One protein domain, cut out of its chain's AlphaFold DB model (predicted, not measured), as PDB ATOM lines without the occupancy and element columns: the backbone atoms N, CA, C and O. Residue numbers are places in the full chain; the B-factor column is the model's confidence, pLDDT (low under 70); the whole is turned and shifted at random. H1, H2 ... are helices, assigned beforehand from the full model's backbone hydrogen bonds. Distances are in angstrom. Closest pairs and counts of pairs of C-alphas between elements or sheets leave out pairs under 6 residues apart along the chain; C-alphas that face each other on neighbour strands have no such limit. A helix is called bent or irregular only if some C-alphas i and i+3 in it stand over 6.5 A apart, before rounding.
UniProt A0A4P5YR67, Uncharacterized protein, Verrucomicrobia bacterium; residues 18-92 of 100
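Overview. This is residues 18 to 92 of the 100 residues of an uncharacterized protein of Verrucomicrobia bacterium (UniProt A0A4P5YR67). Three short helices, H1, H3 and H5, meet crosswise in a core, with H2 at one end of the longest axis and H4 at the other. H3 is sharply kinked and runs through the middle; H1 and H5 pack on it and on each other, while H2 joins H1 only at a corner and H4 packs on H5. The printed part has 75 residues with five named helices, H1 to H5 in chain order, and no named strand; the class is all helix. The whole is compact, with a radius of gyration of the C-alphas of 12.1 A and spans of 33 by 24 by 21 A.

Along the chain. H1, residues 18 to 30, begins at C-alpha 18 at (172.165, 257.931, 192.073) and is 17.5 A long from first to last C-alpha. H2, residues 33 to 43, is 15.3 A long. H3, residues 51 to 66, is the longest helix by residues and measures 19.8 A. It is irregular: C-alphas 56 and 59 are 8.1 A apart, and it has a kink of 73 degrees near Gly 58, at (175.974, 238.970, 187.640). H4, residues 71 to 80, is 14.3 A long. H5, residues 85 to 91, is 9.9 A long and ends at C-alpha 91 at (173.231, 245.801, 192.881).

Arrangement. H1 and H5 are the hubs, each touching three other helices. H1 and H2 touch only at the corner by their link, with residues 29 to 30 of H1 alone; the closest C-alphas, of Trp 30 and Arg 36, are 4.6 A apart. H1 touches H3, about perpendicular at 74 degrees, with residues 65 to 66 of H3 alone; the closest C-alphas are those of Arg 27 and Leu 65, at 4.8 A. With residues 19 to 23 alone, H1 touches H5, also about perpendicular at 74 degrees; the closest C-alphas, of Asp 19 and Ala 89, are 5.7 A apart. H3 and H5 touch at a steep tilt of 39 degrees, opposite ways, with the C-alphas of Ile 61 and Asp 91 closest at 7.2 A. H4 touches H5, about perpendicular at 80 degrees, with the C-alphas of Asp 75 and Leu 85 closest at 4.7 A. H2 and H3 are close but not clearly touching; the C-alphas of Trp 43 and Ser 51 are closest, at 5.4 A. H2 is apart from H4 and H5, H1 is apart from H4, and H3 and H4 are only just apart, at 8.2 A. In H1, H2, H4 and H5 every O i to N i+4 pair is within hydrogen-bond range; in H3, 10 of 12 are.

Size, cuts and confidence. The two C-alphas farthest apart, of Arg 47 and Asp 73, are 34.8 A apart. The printed part has no cut. The links H1 to H2, H3 to H4 and H4 to H5 are tight, H2 to H3 is short, and no link is long. The mean pLDDT of the printed part is 93.4, and no printed residue is under 70.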
ATOM      1  N   ASP A  18     170.967 258.745 192.285       88.44
ATOM      2  CA  ASP A  18     172.165 257.931 192.073       88.44
ATOM      3  C   ASP A  18     171.830 256.530 191.545       88.44
ATOM      4  O   ASP A  18     172.532 256.022 190.674       88.44
ATOM      5  N   ASP A  19     170.748 255.910 192.033       90.31
ATOM      6  CA  ASP A  19     170.314 254.581 191.575       90.31
ATOM      7  C   ASP A  19     169.815 254.661 190.117       90.31
ATOM      8  O   ASP A  19     170.107 253.783 189.301       90.31
ATOM      9  N   ILE A  20     169.112 255.749 189.774       92.75
ATOM     10  CA  ILE A  20     168.640 256.025 188.409       92.75
ATOM     11  C   ILE A  20     169.827 256.274 187.479       92.75
ATOM     12  O   ILE A  20     169.928 255.654 186.420       92.75
ATOM     13  N   ALA A  21     170.735 257.170 187.874       92.00
ATOM     14  CA  ALA A  21     171.917 257.510 187.097       92.00
ATOM     15  C   ALA A  21     172.770 256.270 186.830       92.00
ATOM     16  O   ALA A  21     173.179 256.054 185.692       92.00
ATOM     17  N   ARG A  22     172.969 255.423 187.847       92.44
ATOM     18  CA  ARG A  22     173.687 254.156 187.710       92.44
ATOM     19  C   ARG A  22     173.074 253.294 186.611       92.44
ATOM     20  O   ARG A  22     173.732 253.019 185.617       92.44
ATOM     21  N   LEU A  23     171.780 252.982 186.698       94.31
ATOM     22  CA  LEU A  23     171.124 252.171 185.670       94.31
ATOM     23  C   LEU A  23     171.238 252.782 184.264       94.31
ATOM     24  O   LEU A  23     171.524 252.071 183.301       94.31
ATOM     25  N   VAL A  24     171.005 254.089 184.131       94.31
ATOM     26  CA  VAL A  24     171.016 254.773 182.831       94.31
ATOM     27  C   VAL A  24     172.415 254.770 182.214       94.31
ATOM     28  O   VAL A  24     172.569 254.365 181.058       94.31
ATOM     29  N   TYR A  25     173.436 255.191 182.961       93.75
ATOM     30  CA  TYR A  25     174.798 255.267 182.441       93.75
ATOM     31  C   TYR A  25     175.383 253.882 182.190       93.75
ATOM     32  O   TYR A  25     175.958 253.662 181.121       93.75
ATOM     33  N   ASP A  26     175.194 252.933 183.108       94.94
ATOM     34  CA  ASP A  26     175.701 251.575 182.929       94.94
ATOM     35  C   ASP A  26     175.058 250.899 181.712       94.94
ATOM     36  O   ASP A  26     175.770 250.269 180.938       94.94
ATOM     37  N   ARG A  27     173.763 251.116 181.424       96.06
ATOM     38  CA  ARG A  27     173.134 250.653 180.167       96.06
ATOM     39  C   ARG A  27     173.774 251.256 178.924       96.06
ATOM     40  O   ARG A  27     173.953 250.567 177.919       96.06
ATOM     41  N   MET A  28     174.088 252.551 178.954       95.06
ATOM     42  CA  MET A  28     174.742 253.220 177.827       95.06
ATOM     43  C   MET A  28     176.134 252.635 177.573       95.06
ATOM     44  O   MET A  28     176.469 252.348 176.426       95.06
ATOM     45  N   MET A  29     176.916 252.426 178.633       95.06
ATOM     46  CA  MET A  29     178.253 251.840 178.541       95.06
ATOM     47  C   MET A  29     178.195 250.368 178.127       95.06
ATOM     48  O   MET A  29     178.932 249.963 177.236       95.06
ATOM     49  N   TRP A  30     177.267 249.585 178.675       96.31
ATOM     50  CA  TRP A  30     177.123 248.158 178.379       96.31
ATOM     51  C   TRP A  30     176.860 247.853 176.899       96.31
ATOM     52  O   TRP A  30     177.262 246.809 176.386       96.31
ATOM     53  N   ARG A  31     176.215 248.783 176.183       95.69
ATOM     54  CA  ARG A  31     175.979 248.682 174.734       95.69
ATOM     55  C   ARG A  31     177.254 248.801 173.900       95.69
ATOM     56  O   ARG A  31     177.256 248.376 172.748       95.69
ATOM     57  N   LEU A  32     178.318 249.391 174.445       96.31
ATOM     58  CA  LEU A  32     179.604 249.540 173.771       96.31
ATOM     59  C   LEU A  32     180.493 248.336 174.134       96.31
ATOM     60  O   LEU A  32     180.847 248.201 175.305       96.31
ATOM     61  N   PRO A  33     180.901 247.480 173.173       95.62
ATOM     62  CA  PRO A  33     181.651 246.256 173.474       95.62
ATOM     63  C   PRO A  33     182.917 246.492 174.307       95.62
ATOM     64  O   PRO A  33     183.155 245.785 175.285       95.62
ATOM     65  N   ASP A  34     183.680 247.537 173.978       94.50
ATOM     66  CA  ASP A  34     184.906 247.889 174.700       94.50
ATOM     67  C   ASP A  34     184.629 248.335 176.138       94.50
ATOM     68  O   ASP A  34     185.405 248.031 177.045       94.50
ATOM     69  N   MET A  35     183.528 249.058 176.375       94.31
ATOM     70  CA  MET A  35     183.160 249.472 177.730       94.31
ATOM     71  C   MET A  35     182.605 248.296 178.521       94.31
ATOM     72  O   MET A  35     183.022 248.109 179.657       94.31
ATOM     73  N   ARG A  36     181.763 247.447 177.918       95.69
ATOM     74  CA  ARG A  36     181.293 246.205 178.549       95.69
ATOM     75  C   ARG A  36     182.462 245.338 179.014       95.69
ATOM     76  O   ARG A  36     182.456 244.876 180.150       95.69
ATOM     77  N   ALA A  37     183.480 245.155 178.173       94.31
ATOM     78  CA  ALA A  37     184.675 244.398 178.540       94.31
ATOM     79  C   ALA A  37     185.407 245.017 179.744       94.31
ATOM     80  O   ALA A  37     185.819 244.296 180.649       94.31
ATOM     81  N   ARG A  38     185.524 246.352 179.792       92.44
ATOM     82  CA  ARG A  38     186.124 247.069 180.932       92.44
ATOM     83  C   ARG A  38     185.291 246.955 182.205       92.44
ATOM     84  O   ARG A  38     185.864 246.744 183.265       92.44
ATOM     85  N   MET A  39     183.968 247.069 182.102       93.44
ATOM     86  CA  MET A  39     183.042 246.914 183.228       93.44
ATOM     87  C   MET A  39     183.161 245.514 183.822       93.44
ATOM     88  O   MET A  39     183.392 245.382 185.015       93.44
ATOM     89  N   LEU A  40     183.109 244.477 182.983       94.06
ATOM     90  CA  LEU A  40     183.291 243.092 183.416       94.06
ATOM     91  C   LEU A  40     184.656 242.866 184.069       94.06
ATOM     92  O   LEU A  40     184.715 242.287 185.146       94.06
ATOM     93  N   ALA A  41     185.741 243.348 183.455       92.25
ATOM     94  CA  ALA A  41     187.078 243.226 184.031       92.25
ATOM     95  C   ALA A  41     187.179 243.914 185.402       92.25
ATOM     96  O   ALA A  41     187.784 243.366 186.314       92.25
ATOM     97  N   HIS A  42     186.560 245.088 185.555       91.31
ATOM     98  CA  HIS A  42     186.547 245.822 186.816       91.31
ATOM     99  C   HIS A  42     185.693 245.134 187.887       91.31
ATOM    100  O   HIS A  42     186.107 245.023 189.036       91.31
ATOM    101  N   TRP A  43     184.502 244.662 187.521       92.88
ATOM    102  CA  TRP A  43     183.553 244.061 188.455       92.88
ATOM    103  C   TRP A  43     183.935 242.648 188.888       92.88
ATOM    104  O   TRP A  43     183.528 242.235 189.968       92.88
ATOM    105  N   LEU A  44     184.703 241.923 188.072       92.12
ATOM    106  CA  LEU A  44     185.225 240.592 188.392       92.12
ATOM    107  C   LEU A  44     186.593 240.628 189.087       92.12
ATOM    108  O   LEU A  44     187.077 239.581 189.503       92.12
ATOM    109  N   ASP A  45     187.230 241.794 189.210       90.88
ATOM    110  CA  ASP A  45     188.487 241.921 189.945       90.88
ATOM    111  C   ASP A  45     188.242 241.660 191.437       90.88
ATOM    112  O   ASP A  45     187.472 242.375 192.072       90.88
ATOM    113  N   ASP A  46     188.904 240.663 192.027       89.56
ATOM    114  CA  ASP A  46     188.749 240.298 193.445       89.56
ATOM    115  C   ASP A  46     189.080 241.444 194.419       89.56
ATOM    116  O   ASP A  46     188.666 241.427 195.579       89.56
ATOM    117  N   ARG A  47     189.813 242.469 193.965       87.81
ATOM    118  CA  ARG A  47     190.108 243.681 194.747       87.81
ATOM    119  C   ARG A  47     188.923 244.649 194.786       87.81
ATOM    120  O   ARG A  47     188.918 245.571 195.603       87.81
ATOM    121  N   HIS A  48     187.936 244.475 193.907       86.00
ATOM    122  CA  HIS A  48     186.749 245.310 193.859       86.00
ATOM    123  C   HIS A  48     185.836 245.003 195.065       86.00
ATOM    124  O   HIS A  48     185.433 243.850 195.247       86.00
ATOM    125  N   PRO A  49     185.411 246.009 195.860       87.88
ATOM    126  CA  PRO A  49     184.602 245.802 197.073       87.88
ATOM    127  C   PRO A  49     183.259 245.089 196.861       87.88
ATOM    128  O   PRO A  49     182.591 244.708 197.821       87.88
ATOM    129  N   HIS A  50     182.812 244.976 195.613       88.69
ATOM    130  CA  HIS A  50     181.558 244.326 195.246       88.69
ATOM    131  C   HIS A  50     181.750 243.148 194.282       88.69
ATOM    132  O   HIS A  50     180.767 242.726 193.682       88.69
ATOM    133  N   SER A  51     182.977 242.629 194.125       90.50
ATOM    134  CA  SER A  51     183.254 241.494 193.228       90.50
ATOM    135  C   SER A  51     182.442 240.256 193.598       90.50
ATOM    136  O   SER A  51     181.697 239.748 192.768       90.50
ATOM    137  N   GLU A  52     182.455 239.845 194.870       91.62
ATOM    138  CA  GLU A  52     181.679 238.688 195.348       91.62
ATOM    139  C   GLU A  52     180.178 238.841 195.043       91.62
ATOM    140  O   GLU A  52     179.553 237.968 194.445       91.62
ATOM    141  N   ARG A  53     179.611 240.017 195.335       89.88
ATOM    142  CA  ARG A  53     178.206 240.325 195.026       89.88
ATOM    143  C   ARG A  53     177.923 240.289 193.522       89.88
ATOM    144  O   ARG A  53     176.838 239.869 193.123       89.88
ATOM    145  N   PHE A  54     178.862 240.740 192.688       93.12
ATOM    146  CA  PHE A  54     178.733 240.650 191.235       93.12
ATOM    147  C   PHE A  54     178.806 239.197 190.755       93.12
ATOM    148  O   PHE A  54     178.034 238.819 189.884       93.12
ATOM    149  N   GLN A  55     179.648 238.354 191.348       93.12
ATOM    150  CA  GLN A  55     179.686 236.927 191.023       93.12
ATOM    151  C   GLN A  55     178.357 236.233 191.368       93.12
ATOM    152  O   GLN A  55     177.862 235.425 190.584       93.12
ATOM    153  N   GLU A  56     177.724 236.602 192.485       93.94
ATOM    154  CA  GLU A  56     176.412 236.070 192.883       93.94
ATOM    155  C   GLU A  56     175.248 236.584 192.021       93.94
ATOM    156  O   GLU A  56     174.303 235.847 191.736       93.94
ATOM    157  N   ARG A  57     175.274 237.868 191.636       93.62
ATOM    158  CA  ARG A  57     174.140 238.564 190.993       93.62
ATOM    159  C   ARG A  57     174.388 238.948 189.536       93.62
ATOM    160  O   ARG A  57     173.538 239.600 188.932       93.62
ATOM    161  N   GLY A  58     175.508 238.532 188.955       94.06
ATOM    162  CA  GLY A  58     175.974 238.970 187.640       94.06
ATOM    163  C   GLY A  58     174.936 238.746 186.552       94.06
ATOM    164  O   GLY A  58     174.601 239.679 185.835       94.06
ATOM    165  N   ALA A  59     174.310 237.568 186.517       94.56
ATOM    166  CA  ALA A  59     173.260 237.262 185.546       94.56
ATOM    167  C   ALA A  59     172.062 238.233 185.615       94.56
ATOM    168  O   ALA A  59     171.544 238.641 184.577       94.56
ATOM    169  N   LEU A  60     171.646 238.641 186.821       94.94
ATOM    170  CA  LEU A  60     170.583 239.636 187.004       94.94
ATOM    171  C   LEU A  60     171.028 241.014 186.505       94.94
ATOM    172  O   LEU A  60     170.252 241.720 185.871       94.94
ATOM    173  N   ILE A  61     172.271 241.400 186.793       95.50
ATOM    174  CA  ILE A  61     172.828 242.687 186.371       95.50
ATOM    175  C   ILE A  61     172.966 242.727 184.845       95.50
ATOM    176  O   ILE A  61     172.546 243.695 184.221       95.50
ATOM    177  N   GLU A  62     173.472 241.669 184.216       96.44
ATOM    178  CA  GLU A  62     173.567 241.586 182.757       96.44
ATOM    179  C   GLU A  62     172.188 241.635 182.081       96.44
ATOM    180  O   GLU A  62     172.028 242.348 181.085       96.44
ATOM    181  N   ASP A  63     171.183 240.941 182.633       95.62
ATOM    182  CA  ASP A  63     169.786 241.021 182.176       95.62
ATOM    183  C   ASP A  63     169.248 242.455 182.289       95.62
ATOM    184  O   ASP A  63     168.699 243.006 181.333       95.62
ATOM    185  N   LEU A  64     169.486 243.109 183.427       95.69
ATOM    186  CA  LEU A  64     169.056 244.480 183.696       95.69
ATOM    187  C   LEU A  64     169.662 245.496 182.708       95.69
ATOM    188  O   LEU A  64     168.964 246.406 182.236       95.69
ATOM    189  N   LEU A  65     170.952 245.338 182.389       96.62
ATOM    190  CA  LEU A  65     171.700 246.212 181.479       96.62
ATOM    191  C   LEU A  65     171.393 245.943 180.000       96.62
ATOM    192  O   LEU A  65     171.523 246.848 179.174       96.62
ATOM    193  N   THR A  66     170.965 244.723 179.666       96.94
ATOM    194  CA  THR A  66     170.603 244.326 178.296       96.94
ATOM    195  C   THR A  66     169.114 244.531 178.003       96.94
ATOM    196  O   THR A  66     168.738 244.654 176.836       96.94
ATOM    197  N   SER A  67     168.265 244.610 179.033       95.69
ATOM    198  CA  SER A  67     166.821 244.787 178.870       95.69
ATOM    199  C   SER A  67     166.482 246.048 178.069       95.69
ATOM    200  O   SER A  67     167.007 247.143 178.295       95.69
ATOM    201  N   THR A  68     165.565 245.872 177.120       94.44
ATOM    202  CA  THR A  68     164.962 246.935 176.309       94.44
ATOM    203  C   THR A  68     163.575 247.333 176.814       94.44
ATOM    204  O   THR A  68     162.890 248.114 176.159       94.44
ATOM    205  N   GLU A  69     163.133 246.752 177.931       95.06
ATOM    206  CA  GLU A  69     161.851 247.061 178.559       95.06
ATOM    207  C   GLU A  69     161.840 248.498 179.092       95.06
ATOM    208  O   GLU A  69     162.886 249.077 179.407       95.06
ATOM    209  N   SER A  70     160.644 249.074 179.227       93.69
ATOM    210  CA  SER A  70     160.499 250.309 179.994       93.69
ATOM    211  C   SER A  70     160.812 250.043 181.469       93.69
ATOM    212  O   SER A  70     160.623 248.930 181.960       93.69
ATOM    213  N   ASP A  71     161.243 251.064 182.211       93.69
ATOM    214  CA  ASP A  71     161.507 250.921 183.649       93.69
ATOM    215  C   ASP A  71     160.270 250.419 184.423       93.69
ATOM    216  O   ASP A  71     160.408 249.680 185.396       93.69
ATOM    217  N   ALA A  72     159.058 250.768 183.976       92.38
ATOM    218  CA  ALA A  72     157.812 250.300 184.579       92.38
ATOM    219  C   ALA A  72     157.571 248.798 184.348       92.38
ATOM    220  O   ALA A  72     157.246 248.075 185.292       92.38
ATOM    221  N   ASP A  73     157.758 248.328 183.113       94.94
ATOM    222  CA  ASP A  73     157.590 246.910 182.766       94.94
ATOM    223  C   ASP A  73     158.661 246.053 183.449       94.94
ATOM    224  O   ASP A  73     158.376 244.994 184.013       94.94
ATOM    225  N   LEU A  74     159.888 246.568 183.482       94.88
ATOM    226  CA  LEU A  74     161.011 245.930 184.142       94.88
ATOM    227  C   LEU A  74     160.814 245.833 185.658       94.88
ATOM    228  O   LEU A  74     161.046 244.771 186.233       94.88
ATOM    229  N   ASP A  75     160.352 246.899 186.322       95.06
ATOM    230  CA  ASP A  75     160.025 246.847 187.753       95.06
ATOM    231  C   ASP A  75     158.912 245.828 188.031       95.06
ATOM    232  O   ASP A  75     159.004 245.061 188.991       95.06
ATOM    233  N   LEU A  76     157.888 245.754 187.175       94.38
ATOM    234  CA  LEU A  76     156.824 244.759 187.304       94.38
ATOM    235  C   LEU A  76     157.371 243.325 187.204       94.38
ATOM    236  O   LEU A  76     157.045 242.482 188.046       94.38
ATOM    237  N   ARG A  77     158.238 243.057 186.219       95.06
ATOM    238  CA  ARG A  77     158.897 241.756 186.044       95.06
ATOM    239  C   ARG A  77     159.773 241.397 187.242       95.06
ATOM    240  O   ARG A  77     159.687 240.281 187.754       95.06
ATOM    241  N   LEU A  78     160.576 242.339 187.726       94.56
ATOM    242  CA  LEU A  78     161.451 242.154 188.886       94.56
ATOM    243  C   LEU A  78     160.655 241.899 190.174       94.56
ATOM    244  O   LEU A  78     161.028 241.034 190.970       94.56
ATOM    245  N   ARG A  79     159.511 242.570 190.357       94.00
ATOM    246  CA  ARG A  79     158.592 242.314 191.481       94.00
ATOM    247  C   ARG A  79     158.017 240.911 191.467       94.00
ATOM    248  O   ARG A  79     157.926 240.301 192.531       94.00
ATOM    249  N   ALA A  80     157.677 240.378 190.296       93.12
ATOM    250  CA  ALA A  80     157.227 238.991 190.174       93.12
ATOM    251  C   ALA A  80     158.311 237.979 190.601       93.12
ATOM    252  O   ALA A  80     157.989 236.860 190.988       93.12
ATOM    253  N   GLN A  81     159.583 238.390 190.583       91.25
ATOM    254  CA  GLN A  81     160.743 237.603 191.013       91.25
ATOM    255  C   GLN A  81     161.186 237.920 192.456       91.25
ATOM    256  O   GLN A  81     162.214 237.426 192.911       91.25
ATOM    257  N   GLY A  82     160.425 238.737 193.194       92.94
ATOM    258  CA  GLY A  82     160.712 239.076 194.591       92.94
ATOM    259  C   GLY A  82     161.728 240.207 194.796       92.94
ATOM    260  O   GLY A  82     162.180 240.409 195.921       92.94
ATOM    261  N   THR A  83     162.074 240.967 193.751       93.06
ATOM    262  CA  THR A  83     162.935 242.162 193.846       93.06
ATOM    263  C   THR A  83     162.232 243.405 193.277       93.06
ATOM    264  O   THR A  83     161.023 243.415 193.084       93.06
ATOM    265  N   SER A  84     162.937 244.515 193.089       93.62
ATOM    266  CA  SER A  84     162.402 245.731 192.453       93.62
ATOM    267  C   SER A  84     163.477 246.378 191.598       93.62
ATOM    268  O   SER A  84     164.662 246.128 191.835       93.62
ATOM    269  N   LEU A  85     163.088 247.249 190.666       94.50
ATOM    270  CA  LEU A  85     164.045 247.974 189.829       94.50
ATOM    271  C   LEU A  85     165.062 248.734 190.674       94.50
ATOM    272  O   LEU A  85     166.262 248.635 190.444       94.50
ATOM    273  N   ARG A  86     164.596 249.420 191.719       93.06
ATOM    274  CA  ARG A  86     165.473 250.126 192.655       93.06
ATOM    275  C   ARG A  86     166.483 249.198 193.333       93.06
ATOM    276  O   ARG A  86     167.660 249.536 193.432       93.06
ATOM    277  N   ALA A  87     166.022 248.059 193.849       92.25
ATOM    278  CA  ALA A  87     166.901 247.118 194.541       92.25
ATOM    279  C   ALA A  87     167.948 246.531 193.582       92.25
ATOM    280  O   ALA A  87     169.124 246.492 193.933       92.25
ATOM    281  N   ALA A  88     167.527 246.172 192.365       93.50
ATOM    282  CA  ALA A  88     168.403 245.661 191.317       93.50
ATOM    283  C   ALA A  88     169.400 246.723 190.816       93.50
ATOM    284  O   ALA A  88     170.579 246.433 190.654       93.50
ATOM    285  N   ALA A  89     168.984 247.981 190.648       93.69
ATOM    286  CA  ALA A  89     169.892 249.067 190.272       93.69
ATOM    287  C   ALA A  89     170.990 249.286 191.327       93.69
ATOM    288  O   ALA A  89     172.147 249.527 190.994       93.69
ATOM    289  N   ARG A  90     170.661 249.121 192.613       91.31
ATOM    290  CA  ARG A  90     171.635 249.210 193.710       91.31
ATOM    291  C   ARG A  90     172.631 248.043 193.738       91.31
ATOM    292  O   ARG A  90     173.668 248.167 194.392       91.31
ATOM    293  N   ASP A  91     172.318 246.933 193.070       92.31
ATOM    294  CA  ASP A  91     173.231 245.801 192.881       92.31
ATOM    295  C   ASP A  91     174.278 246.052 191.798       92.31
ATOM    296  O   ASP A  91     175.323 245.407 191.836       92.31
ATOM    297  N   ILE A  92     174.032 246.986 190.870       93.12
ATOM    298  CA  ILE A  92     175.017 247.349 189.851       93.12
ATOM    299  C   ILE A  92     176.270 247.877 190.579       93.12
ATOM    300  O   ILE A  92     176.153 248.833 191.366       93.12
TER     301      ILE A  92